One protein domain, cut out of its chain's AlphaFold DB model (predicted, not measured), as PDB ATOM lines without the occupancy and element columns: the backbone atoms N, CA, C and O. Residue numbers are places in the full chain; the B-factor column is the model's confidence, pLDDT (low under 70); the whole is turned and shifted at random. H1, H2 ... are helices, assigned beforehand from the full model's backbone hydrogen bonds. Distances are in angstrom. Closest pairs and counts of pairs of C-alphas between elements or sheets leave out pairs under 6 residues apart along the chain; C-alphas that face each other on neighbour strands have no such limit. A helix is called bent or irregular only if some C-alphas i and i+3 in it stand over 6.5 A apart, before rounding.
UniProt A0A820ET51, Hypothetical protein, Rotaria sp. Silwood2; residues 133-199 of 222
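AT A GLANCE: This is residues 133 to 199 of the 222 residues of the protein "Hypothetical protein" of Rotaria sp. Silwood2 (UniProt A0A820ET51). Two short helical hairpins, H1 with H2 and H3 with H4, sit one on the other, with H1 beside H3 and H2 beside H4, so that the four helix centres make a four-cornered ring. The fit between the hairpins is loose, the H3 and H4 hairpin is splayed open, and residues 195 to 199 form a tail after H4. The printed part has 67 residues with four named helices, H1 to H4 in chain order, and no named strand; its class is all helix. It is compact, with a radius of gyration of the C-alphas of 10.8 A, and spans 30 by 25 by 17 A.

IN THESE COORDINATES: Find C-alpha 134 at (17.924, 14.746, -12.159); from there H1, residues 134 to 147, runs 19.3 A. Next comes H2, residues 151 to 160, 14.0 A long; it is irregular, with C-alphas 153 and 156 7.5 A apart. H3, residues 170 to 181, begins at C-alpha 170 at (13.549, 4.166, -11.192) and runs 16.7 A. H4, residues 186 to 194, is 12.3 A long and ends at C-alpha 194 at (12.244, 3.672, 6.933).

HOW THE PARTS SIT: Start at H1 and H2, which touch and form a helical hairpin, a shallow tilt of 28 degrees, opposite ways; their closest C-alphas, of Ile 145 and Ser 151, are 4.5 A apart. H1 and H3 are close but not clearly touching, at a shallow tilt of 30 degrees, the same way; look at the closest C-alphas, of Glu 142 and Leu 176, 7.0 A apart. H2 and H3 are near each other, with 8 pairs of C-alphas within 10 A. H2 and H4 only just touch, with 3 pairs of C-alphas within 8 A, the closest those of Leu 152 and Ile 188 at 7.0 A; their tilt is shallow, 17 degrees, the same way. H3 touches H4 with residues 177 to 181 alone, the closest C-alphas being those of Arg 181 and Lys 189 at 4.7 A; the two form a helical hairpin, opposite ways at a steep tilt of 45 degrees. H1 and H4 are apart. In H1, H3 and H4 every O i to N i+4 pair is within hydrogen-bond range; in H2 4 of 6 are.

THE WHOLE: The two C-alphas farthest apart are those of Ser 166 and Lys 184, 30.3 A. The printed part has no cut. The links H1 to H2 and H3 to H4 are tight, and H2 to H3, with 9 residues, is short. The mean pLDDT of the printed part is 90.4, and residue 198 is under 70.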
ATOM      1  N   ASN A 133      20.904  18.219 -14.048       92.19
ATOM      2  CA  ASN A 133      19.586  17.603 -14.159       92.19
ATOM      3  C   ASN A 133      19.435  16.413 -13.185       92.19
ATOM      4  O   ASN A 133      20.364  16.045 -12.466       92.19
ATOM      5  N   VAL A 134      18.243  15.814 -13.124       92.25
ATOM      6  CA  VAL A 134      17.924  14.746 -12.159       92.25
ATOM      7  C   VAL A 134      18.821  13.520 -12.315       92.25
ATOM      8  O   VAL A 134      19.329  13.014 -11.314       92.25
ATOM      9  N   ASP A 135      19.060  13.074 -13.546       92.81
ATOM     10  CA  ASP A 135      19.896  11.904 -13.821       92.81
ATOM     11  C   ASP A 135      21.371  12.199 -13.535       92.81
ATOM     12  O   ASP A 135      22.082  11.377 -12.960       92.81
ATOM     13  N   GLU A 136      21.843  13.403 -13.861       94.44
ATOM     14  CA  GLU A 136      23.189  13.863 -13.518       94.44
ATOM     15  C   GLU A 136      23.396  13.938 -12.002       94.44
ATOM     16  O   GLU A 136      24.433  13.498 -11.500       94.44
ATOM     17  N   LYS A 137      22.402  14.431 -11.251       93.81
ATOM     18  CA  LYS A 137      22.414  14.406  -9.783       93.81
ATOM     19  C   LYS A 137      22.417  12.975  -9.253       93.81
ATOM     20  O   LYS A 137      23.167  12.681  -8.325       93.81
ATOM     21  N   LEU A 138      21.620  12.076  -9.830       95.12
ATOM     22  CA  LEU A 138      21.591  10.673  -9.418       95.12
ATOM     23  C   LEU A 138      22.945   9.991  -9.659       95.12
ATOM     24  O   LEU A 138      23.462   9.338  -8.755       95.12
ATOM     25  N   ASN A 139      23.563  10.223 -10.818       95.81
ATOM     26  CA  ASN A 139      24.898   9.721 -11.152       95.81
ATOM     27  C   ASN A 139      25.977  10.287 -10.217       95.81
ATOM     28  O   ASN A 139      26.858   9.554  -9.766       95.81
ATOM     29  N   LEU A 140      25.904  11.582  -9.895       95.56
ATOM     30  CA  LEU A 140      26.785  12.221  -8.919       95.56
ATOM     31  C   LEU A 140      26.679  11.539  -7.550       95.56
ATOM     32  O   LEU A 140      27.689  11.177  -6.945       95.56
ATOM     33  N   VAL A 141      25.453  11.362  -7.060       95.06
ATOM     34  CA  VAL A 141      25.196  10.771  -5.748       95.06
ATOM     35  C   VAL A 141      25.616   9.304  -5.704       95.06
ATOM     36  O   VAL A 141      26.244   8.876  -4.735       95.06
ATOM     37  N   GLU A 142      25.334   8.537  -6.755       96.19
ATOM     38  CA  GLU A 142      25.782   7.152  -6.868       96.19
ATOM     39  C   GLU A 142      27.307   7.048  -6.823       96.19
ATOM     40  O   GLU A 142      27.834   6.219  -6.078       96.19
ATOM     41  N   TRP A 143      28.014   7.918  -7.548       96.56
ATOM     42  CA  TRP A 143      29.474   7.978  -7.532       96.56
ATOM     43  C   TRP A 143      30.012   8.209  -6.114       96.56
ATOM     44  O   TRP A 143      30.866   7.462  -5.628       96.56
ATOM     45  N   PHE A 144      29.454   9.182  -5.389       96.12
ATOM     46  CA  PHE A 144      29.865   9.454  -4.014       96.12
ATOM     47  C   PHE A 144      29.538   8.310  -3.045       96.12
ATOM     48  O   PHE A 144      30.342   8.004  -2.165       96.12
ATOM     49  N   ILE A 145      28.392   7.647  -3.202       94.19
ATOM     50  CA  ILE A 145      27.966   6.544  -2.329       94.19
ATOM     51  C   ILE A 145      28.771   5.269  -2.592       94.19
ATOM     52  O   ILE A 145      29.277   4.656  -1.651       94.19
ATOM     53  N   LYS A 146      28.861   4.839  -3.853       93.75
ATOM     54  CA  LYS A 146      29.422   3.534  -4.219       93.75
ATOM     55  C   LYS A 146      30.931   3.581  -4.397       93.75
ATOM     56  O   LYS A 146      31.616   2.693  -3.904       93.75
ATOM     57  N   GLU A 147      31.448   4.602  -5.078       94.56
ATOM     58  CA  GLU A 147      32.880   4.668  -5.393       94.56
ATOM     59  C   GLU A 147      33.689   5.375  -4.308       94.56
ATOM     60  O   GLU A 147      34.818   4.973  -4.033       94.56
ATOM     61  N   LYS A 148      33.140   6.428  -3.689       94.31
ATOM     62  CA  LYS A 148      33.860   7.221  -2.671       94.31
ATOM     63  C   LYS A 148      33.487   6.898  -1.233       94.31
ATOM     64  O   LYS A 148      34.149   7.378  -0.319       94.31
ATOM     65  N   ASN A 149      32.462   6.073  -1.012       91.81
ATOM     66  CA  ASN A 149      31.980   5.720   0.324       91.81
ATOM     67  C   ASN A 149      31.628   6.964   1.183       91.81
ATOM     68  O   ASN A 149      31.847   6.995   2.392       91.81
ATOM     69  N   ARG A 150      31.071   8.007   0.550       92.44
ATOM     70  CA  ARG A 150      30.663   9.291   1.158       92.44
ATOM     71  C   ARG A 150      29.152   9.384   1.362       92.44
ATOM     72  O   ARG A 150      28.547  10.440   1.187       92.44
ATOM     73  N   SER A 151      28.522   8.277   1.737       92.94
ATOM     74  CA  SER A 151      27.062   8.180   1.781       92.94
ATOM     75  C   SER A 151      26.392   9.216   2.690       92.94
ATOM     76  O   SER A 151      25.323   9.702   2.340       92.94
ATOM     77  N   LEU A 152      27.024   9.604   3.806       92.31
ATOM     78  CA  LEU A 152      26.479  10.607   4.734       92.31
ATOM     79  C   LEU A 152      26.263  11.980   4.086       92.31
ATOM     80  O   LEU A 152      25.309  12.658   4.438       92.31
ATOM     81  N   LEU A 153      27.118  12.373   3.140       92.62
ATOM     82  CA  LEU A 153      27.071  13.703   2.531       92.62
ATOM     83  C   LEU A 153      25.878  13.889   1.589       92.62
ATOM     84  O   LEU A 153      25.366  14.993   1.443       92.62
ATOM     85  N   PHE A 154      25.466  12.818   0.912       92.19
ATOM     86  CA  PHE A 154      24.477  12.883  -0.165       92.19
ATOM     87  C   PHE A 154      23.168  12.163   0.156       92.19
ATOM     88  O   PHE A 154      22.245  12.196  -0.658       92.19
ATOM     89  N   LEU A 155      23.061  11.540   1.334       89.62
ATOM     90  CA  LEU A 155      21.864  10.811   1.740       89.62
ATOM     91  C   LEU A 155      20.620  11.705   1.712       89.62
ATOM     92  O   LEU A 155      19.590  11.304   1.167       89.62
ATOM     93  N   ASP A 156      20.722  12.926   2.245       88.38
ATOM     94  CA  ASP A 156      19.579  13.838   2.288       88.38
ATOM     95  C   ASP A 156      19.191  14.340   0.902       88.38
ATOM     96  O   ASP A 156      17.997  14.425   0.616       88.38
ATOM     97  N   LEU A 157      20.167  14.661   0.044       89.94
ATOM     98  CA  LEU A 157      19.900  15.063  -1.341       89.94
ATOM     99  C   LEU A 157      19.178  13.934  -2.089       89.94
ATOM    100  O   LEU A 157      18.202  14.172  -2.795       89.94
ATOM    101  N   LEU A 158      19.606  12.689  -1.887       91.19
ATOM    102  CA  LEU A 158      19.001  11.531  -2.532       91.19
ATOM    103  C   LEU A 158      17.543  11.317  -2.111       91.19
ATOM    104  O   LEU A 158      16.646  11.289  -2.951       91.19
ATOM    105  N   ILE A 159      17.316  11.168  -0.804       88.81
ATOM    106  CA  ILE A 159      16.020  10.770  -0.242       88.81
ATOM    107  C   ILE A 159      15.000  11.908  -0.322       88.81
ATOM    108  O   ILE A 159      13.811  11.676  -0.563       88.81
ATOM    109  N   ASN A 160      15.445  13.147  -0.098       86.81
ATOM    110  CA  ASN A 160      14.535  14.280   0.033       86.81
ATOM    111  C   ASN A 160      14.343  15.091  -1.248       86.81
ATOM    112  O   ASN A 160      13.359  15.829  -1.291       86.81
ATOM    113  N   ASP A 161      15.236  14.972  -2.234       88.19
ATOM    114  CA  ASP A 161      15.140  15.670  -3.522       88.19
ATOM    115  C   ASP A 161      15.031  14.664  -4.680       88.19
ATOM    116  O   ASP A 161      13.942  14.455  -5.212       88.19
ATOM    117  N   ILE A 162      16.121  13.966  -5.015       90.50
ATOM    118  CA  ILE A 162      16.243  13.184  -6.262       90.50
ATOM    119  C   ILE A 162      15.151  12.114  -6.402       90.50
ATOM    120  O   ILE A 162      14.483  12.051  -7.431       90.50
ATOM    121  N   PHE A 163      14.917  11.294  -5.372       89.75
ATOM    122  CA  PHE A 163      13.944  10.191  -5.434       89.75
ATOM    123  C   PHE A 163      12.489  10.629  -5.643       89.75
ATOM    124  O   PHE A 163      11.652   9.807  -6.025       89.75
ATOM    125  N   LYS A 164      12.185  11.905  -5.386       86.94
ATOM    126  CA  LYS A 164      10.840  12.476  -5.519       86.94
ATOM    127  C   LYS A 164      10.619  13.164  -6.865       86.94
ATOM    128  O   LYS A 164       9.495  13.577  -7.138       86.94
ATOM    129  N   GLN A 165      11.659  13.326  -7.685       87.06
ATOM    130  CA  GLN A 165      11.540  14.028  -8.961       87.06
ATOM    131  C   GLN A 165      10.914  13.136 -10.040       87.06
ATOM    132  O   GLN A 165      11.208  11.943 -10.142       87.06
ATOM    133  N   SER A 166      10.049  13.722 -10.870       83.31
ATOM    134  CA  SER A 166       9.485  13.040 -12.035       83.31
ATOM    135  C   SER A 166      10.577  12.757 -13.071       83.31
ATOM    136  O   SER A 166      11.470  13.569 -13.294       83.31
ATOM    137  N   GLY A 167      10.517  11.580 -13.701       84.00
ATOM    138  CA  GLY A 167      11.490  11.171 -14.720       84.00
ATOM    139  C   GLY A 167      12.811  10.613 -14.183       84.00
ATOM    140  O   GLY A 167      13.643  10.216 -14.988       84.00
ATOM    141  N   VAL A 168      12.997  10.522 -12.860       89.25
ATOM    142  CA  VAL A 168      14.186   9.882 -12.279       89.25
ATOM    143  C   VAL A 168      14.286   8.409 -12.695       89.25
ATOM    144  O   VAL A 168      13.280   7.688 -12.711       89.25
ATOM    145  N   ASN A 169      15.501   7.931 -12.982       92.25
ATOM    146  CA  ASN A 169      15.734   6.517 -13.261       92.25
ATOM    147  C   ASN A 169      15.348   5.636 -12.059       92.25
ATOM    148  O   ASN A 169      16.052   5.535 -11.045       92.25
ATOM    149  N   ARG A 170      14.204   4.967 -12.220       89.88
ATOM    150  CA  ARG A 170      13.549   4.166 -11.192       89.88
ATOM    151  C   ARG A 170      14.396   2.969 -10.746       89.88
ATOM    152  O   ARG A 170      14.601   2.726  -9.557       89.88
ATOM    153  N   GLU A 171      14.942   2.232 -11.700       91.62
ATOM    154  CA  GLU A 171      15.749   1.048 -11.414       91.62
ATOM    155  C   GLU A 171      17.049   1.416 -10.680       91.62
ATOM    156  O   GLU A 171      17.416   0.794  -9.678       91.62
ATOM    157  N   GLN A 172      17.721   2.479 -11.129       93.19
ATOM    158  CA  GLN A 172      18.951   2.974 -10.509       93.19
ATOM    159  C   GLN A 172      18.706   3.417  -9.060       93.19
ATOM    160  O   GLN A 172      19.463   3.048  -8.159       93.19
ATOM    161  N   CYS A 173      17.599   4.117  -8.803       91.62
ATOM    162  CA  CYS A 173      17.198   4.528  -7.459       91.62
ATOM    163  C   CYS A 173      16.908   3.337  -6.531       91.62
ATOM    164  O   CYS A 173      17.397   3.304  -5.399       91.62
ATOM    165  N   GLN A 174      16.173   2.323  -7.003       90.44
ATOM    166  CA  GLN A 174      15.913   1.098  -6.233       90.44
ATOM    167  C   GLN A 174      17.205   0.339  -5.911       90.44
ATOM    168  O   GLN A 174      17.403  -0.116  -4.780       90.44
ATOM    169  N   ASN A 175      18.111   0.233  -6.884       92.75
ATOM    170  CA  ASN A 175      19.412  -0.400  -6.700       92.75
ATOM    171  C   ASN A 175      20.270   0.336  -5.667       92.75
ATOM    172  O   ASN A 175      20.880  -0.304  -4.805       92.75
ATOM    173  N   LEU A 176      20.293   1.668  -5.718       93.88
ATOM    174  CA  LEU A 176      21.025   2.495  -4.766       93.88
ATOM    175  C   LEU A 176      20.421   2.409  -3.356       93.88
ATOM    176  O   LEU A 176      21.156   2.239  -2.385       93.88
ATOM    177  N   LEU A 177      19.090   2.418  -3.234       93.00
ATOM    178  CA  LEU A 177      18.401   2.234  -1.956       93.00
ATOM    179  C   LEU A 177      18.684   0.851  -1.347       93.00
ATOM    180  O   LEU A 177      18.980   0.744  -0.157       93.00
ATOM    181  N   ARG A 178      18.660  -0.215  -2.161       92.88
ATOM    182  CA  ARG A 178      19.020  -1.576  -1.727       92.88
ATOM    183  C   ARG A 178      20.460  -1.646  -1.219       92.88
ATOM    184  O   ARG A 178      20.697  -2.276  -0.191       92.88
ATOM    185  N   TYR A 179      21.395  -0.988  -1.905       94.62
ATOM    186  CA  TYR A 179      22.789  -0.894  -1.470       94.62
ATOM    187  C   TYR A 179      22.909  -0.194  -0.106       94.62
ATOM    188  O   TYR A 179      23.535  -0.722   0.811       94.62
ATOM    189  N   LEU A 180      22.251   0.955   0.074       94.69
ATOM    190  CA  LEU A 180      22.310   1.721   1.324       94.69
ATOM    191  C   LEU A 180      21.706   0.975   2.525       94.69
ATOM    192  O   LEU A 180      22.242   1.065   3.630       94.69
ATOM    193  N   ARG A 181      20.664   0.160   2.319       94.12
ATOM    194  CA  ARG A 181      20.076  -0.703   3.367       94.12
ATOM    195  C   ARG A 181      21.033  -1.787   3.879       94.12
ATOM    196  O   ARG A 181      20.832  -2.343   4.958       94.12
ATOM    197  N   GLN A 182      22.083  -2.090   3.119       94.00
ATOM    198  CA  GLN A 182      23.152  -3.013   3.506       94.00
ATOM    199  C   GLN A 182      24.367  -2.289   4.109       94.00
ATOM    200  O   GLN A 182      25.370  -2.930   4.426       94.00
ATOM    201  N   SER A 183      24.291  -0.965   4.294       93.19
ATOM    202  CA  SER A 183      25.375  -0.164   4.858       93.19
ATOM    203  C   SER A 183      25.776  -0.638   6.258       93.19
ATOM    204  O   SER A 183      24.939  -0.995   7.089       93.19
ATOM    205  N   LYS A 184      27.085  -0.587   6.535       91.00
ATOM    206  CA  LYS A 184      27.644  -0.800   7.880       91.00
ATOM    207  C   LYS A 184      27.398   0.393   8.807       91.00
ATOM    208  O   LYS A 184      27.483   0.243  10.021       91.00
ATOM    209  N   ASN A 185      27.121   1.570   8.248       90.31
ATOM    210  CA  ASN A 185      26.753   2.744   9.025       90.31
ATOM    211  C   ASN A 185      25.276   2.619   9.437       90.31
ATOM    212  O   ASN A 185      24.390   2.633   8.579       90.31
ATOM    213  N   LEU A 186      25.035   2.478  10.746       90.12
ATOM    214  CA  LEU A 186      23.700   2.253  11.309       90.12
ATOM    215  C   LEU A 186      22.730   3.385  10.968       90.12
ATOM    216  O   LEU A 186      21.617   3.097  10.545       90.12
ATOM    217  N   PHE A 187      23.173   4.642  11.044       89.56
ATOM    218  CA  PHE A 187      22.340   5.798  10.710       89.56
ATOM    219  C   PHE A 187      21.839   5.741   9.259       89.56
ATOM    220  O   PHE A 187      20.641   5.847   9.010       89.56
ATOM    221  N   ILE A 188      22.732   5.487   8.294       91.69
ATOM    222  CA  ILE A 188      22.351   5.343   6.877       91.69
ATOM    223  C   ILE A 188      21.374   4.179   6.691       91.69
ATOM    224  O   ILE A 188      20.375   4.300   5.976       91.69
ATOM    225  N   LYS A 189      21.663   3.040   7.325       93.75
ATOM    226  CA  LYS A 189      20.823   1.847   7.231       93.75
ATOM    227  C   LYS A 189      19.420   2.110   7.777       93.75
ATOM    228  O   LYS A 189      18.449   1.788   7.106       93.75
ATOM    229  N   GLU A 190      19.301   2.715   8.952       91.12
ATOM    230  CA  GLU A 190      18.011   3.025   9.574       91.12
ATOM    231  C   GLU A 190      17.190   3.992   8.714       91.12
ATOM    232  O   GLU A 190      16.065   3.658   8.343       91.12
ATOM    233  N   GLN A 191      17.783   5.117   8.297       89.62
ATOM    234  CA  GLN A 191      17.117   6.115   7.446       89.62
ATOM    235  C   GLN A 191      16.592   5.513   6.131       89.62
ATOM    236  O   GLN A 191      15.498   5.832   5.664       89.62
ATOM    237  N   THR A 192      17.353   4.598   5.530       91.69
ATOM    238  CA  THR A 192      16.986   3.969   4.249       91.69
ATOM    239  C   THR A 192      16.018   2.795   4.392       91.69
ATOM    240  O   THR A 192      15.306   2.467   3.439       91.69
ATOM    241  N   MET A 193      15.950   2.161   5.564       89.69
ATOM    242  CA  MET A 193      14.948   1.133   5.869       89.69
ATOM    243  C   MET A 193      13.569   1.749   6.115       89.69
ATOM    244  O   MET A 193      12.571   1.157   5.714       89.69
ATOM    245  N   THR A 194      13.506   2.943   6.714       86.62
ATOM    246  CA  THR A 194      12.244   3.672   6.933       86.62
ATOM    247  C   THR A 194      11.688   4.322   5.671       86.62
ATOM    248  O   THR A 194      10.513   4.679   5.621       86.62
ATOM    249  N   TYR A 195      12.525   4.501   4.652       83.88
ATOM    250  CA  TYR A 195      12.119   5.147   3.416       83.88
ATOM    251  C   TYR A 195      11.444   4.162   2.450       83.88
ATOM    252  O   TYR A 195      12.039   3.157   2.042       83.88
ATOM    253  N   CYS A 196      10.219   4.502   2.042       77.25
ATOM    254  CA  CYS A 196       9.456   3.829   0.994       77.25
ATOM    255  C   CYS A 196       9.282   4.771  -0.199       77.25
ATOM    256  O   CYS A 196       8.826   5.903  -0.046       77.25
ATOM    257  N   ILE A 197       9.632   4.288  -1.388       70.06
ATOM    258  CA  ILE A 197       9.423   5.005  -2.643       70.06
ATOM    259  C   ILE A 197       7.981   4.755  -3.095       70.06
ATOM    260  O   ILE A 197       7.651   3.631  -3.466       70.06
ATOM    261  N   SER A 198       7.134   5.785  -3.078       66.88
ATOM    262  CA  SER A 198       5.809   5.752  -3.706       66.88
ATOM    263  C   SER A 198       5.916   6.312  -5.122       66.88
ATOM    264  O   SER A 198       5.618   7.479  -5.372       66.88
ATOM    265  N   TRP A 199       6.411   5.508  -6.057       70.62
ATOM    266  CA  TRP A 199       6.190   5.823  -7.461       70.62
ATOM    267  C   TRP A 199       4.840   5.244  -7.819       70.62
ATOM    268  O   TRP A 199       4.709   4.029  -7.915       70.62
TER     269      TRP A 199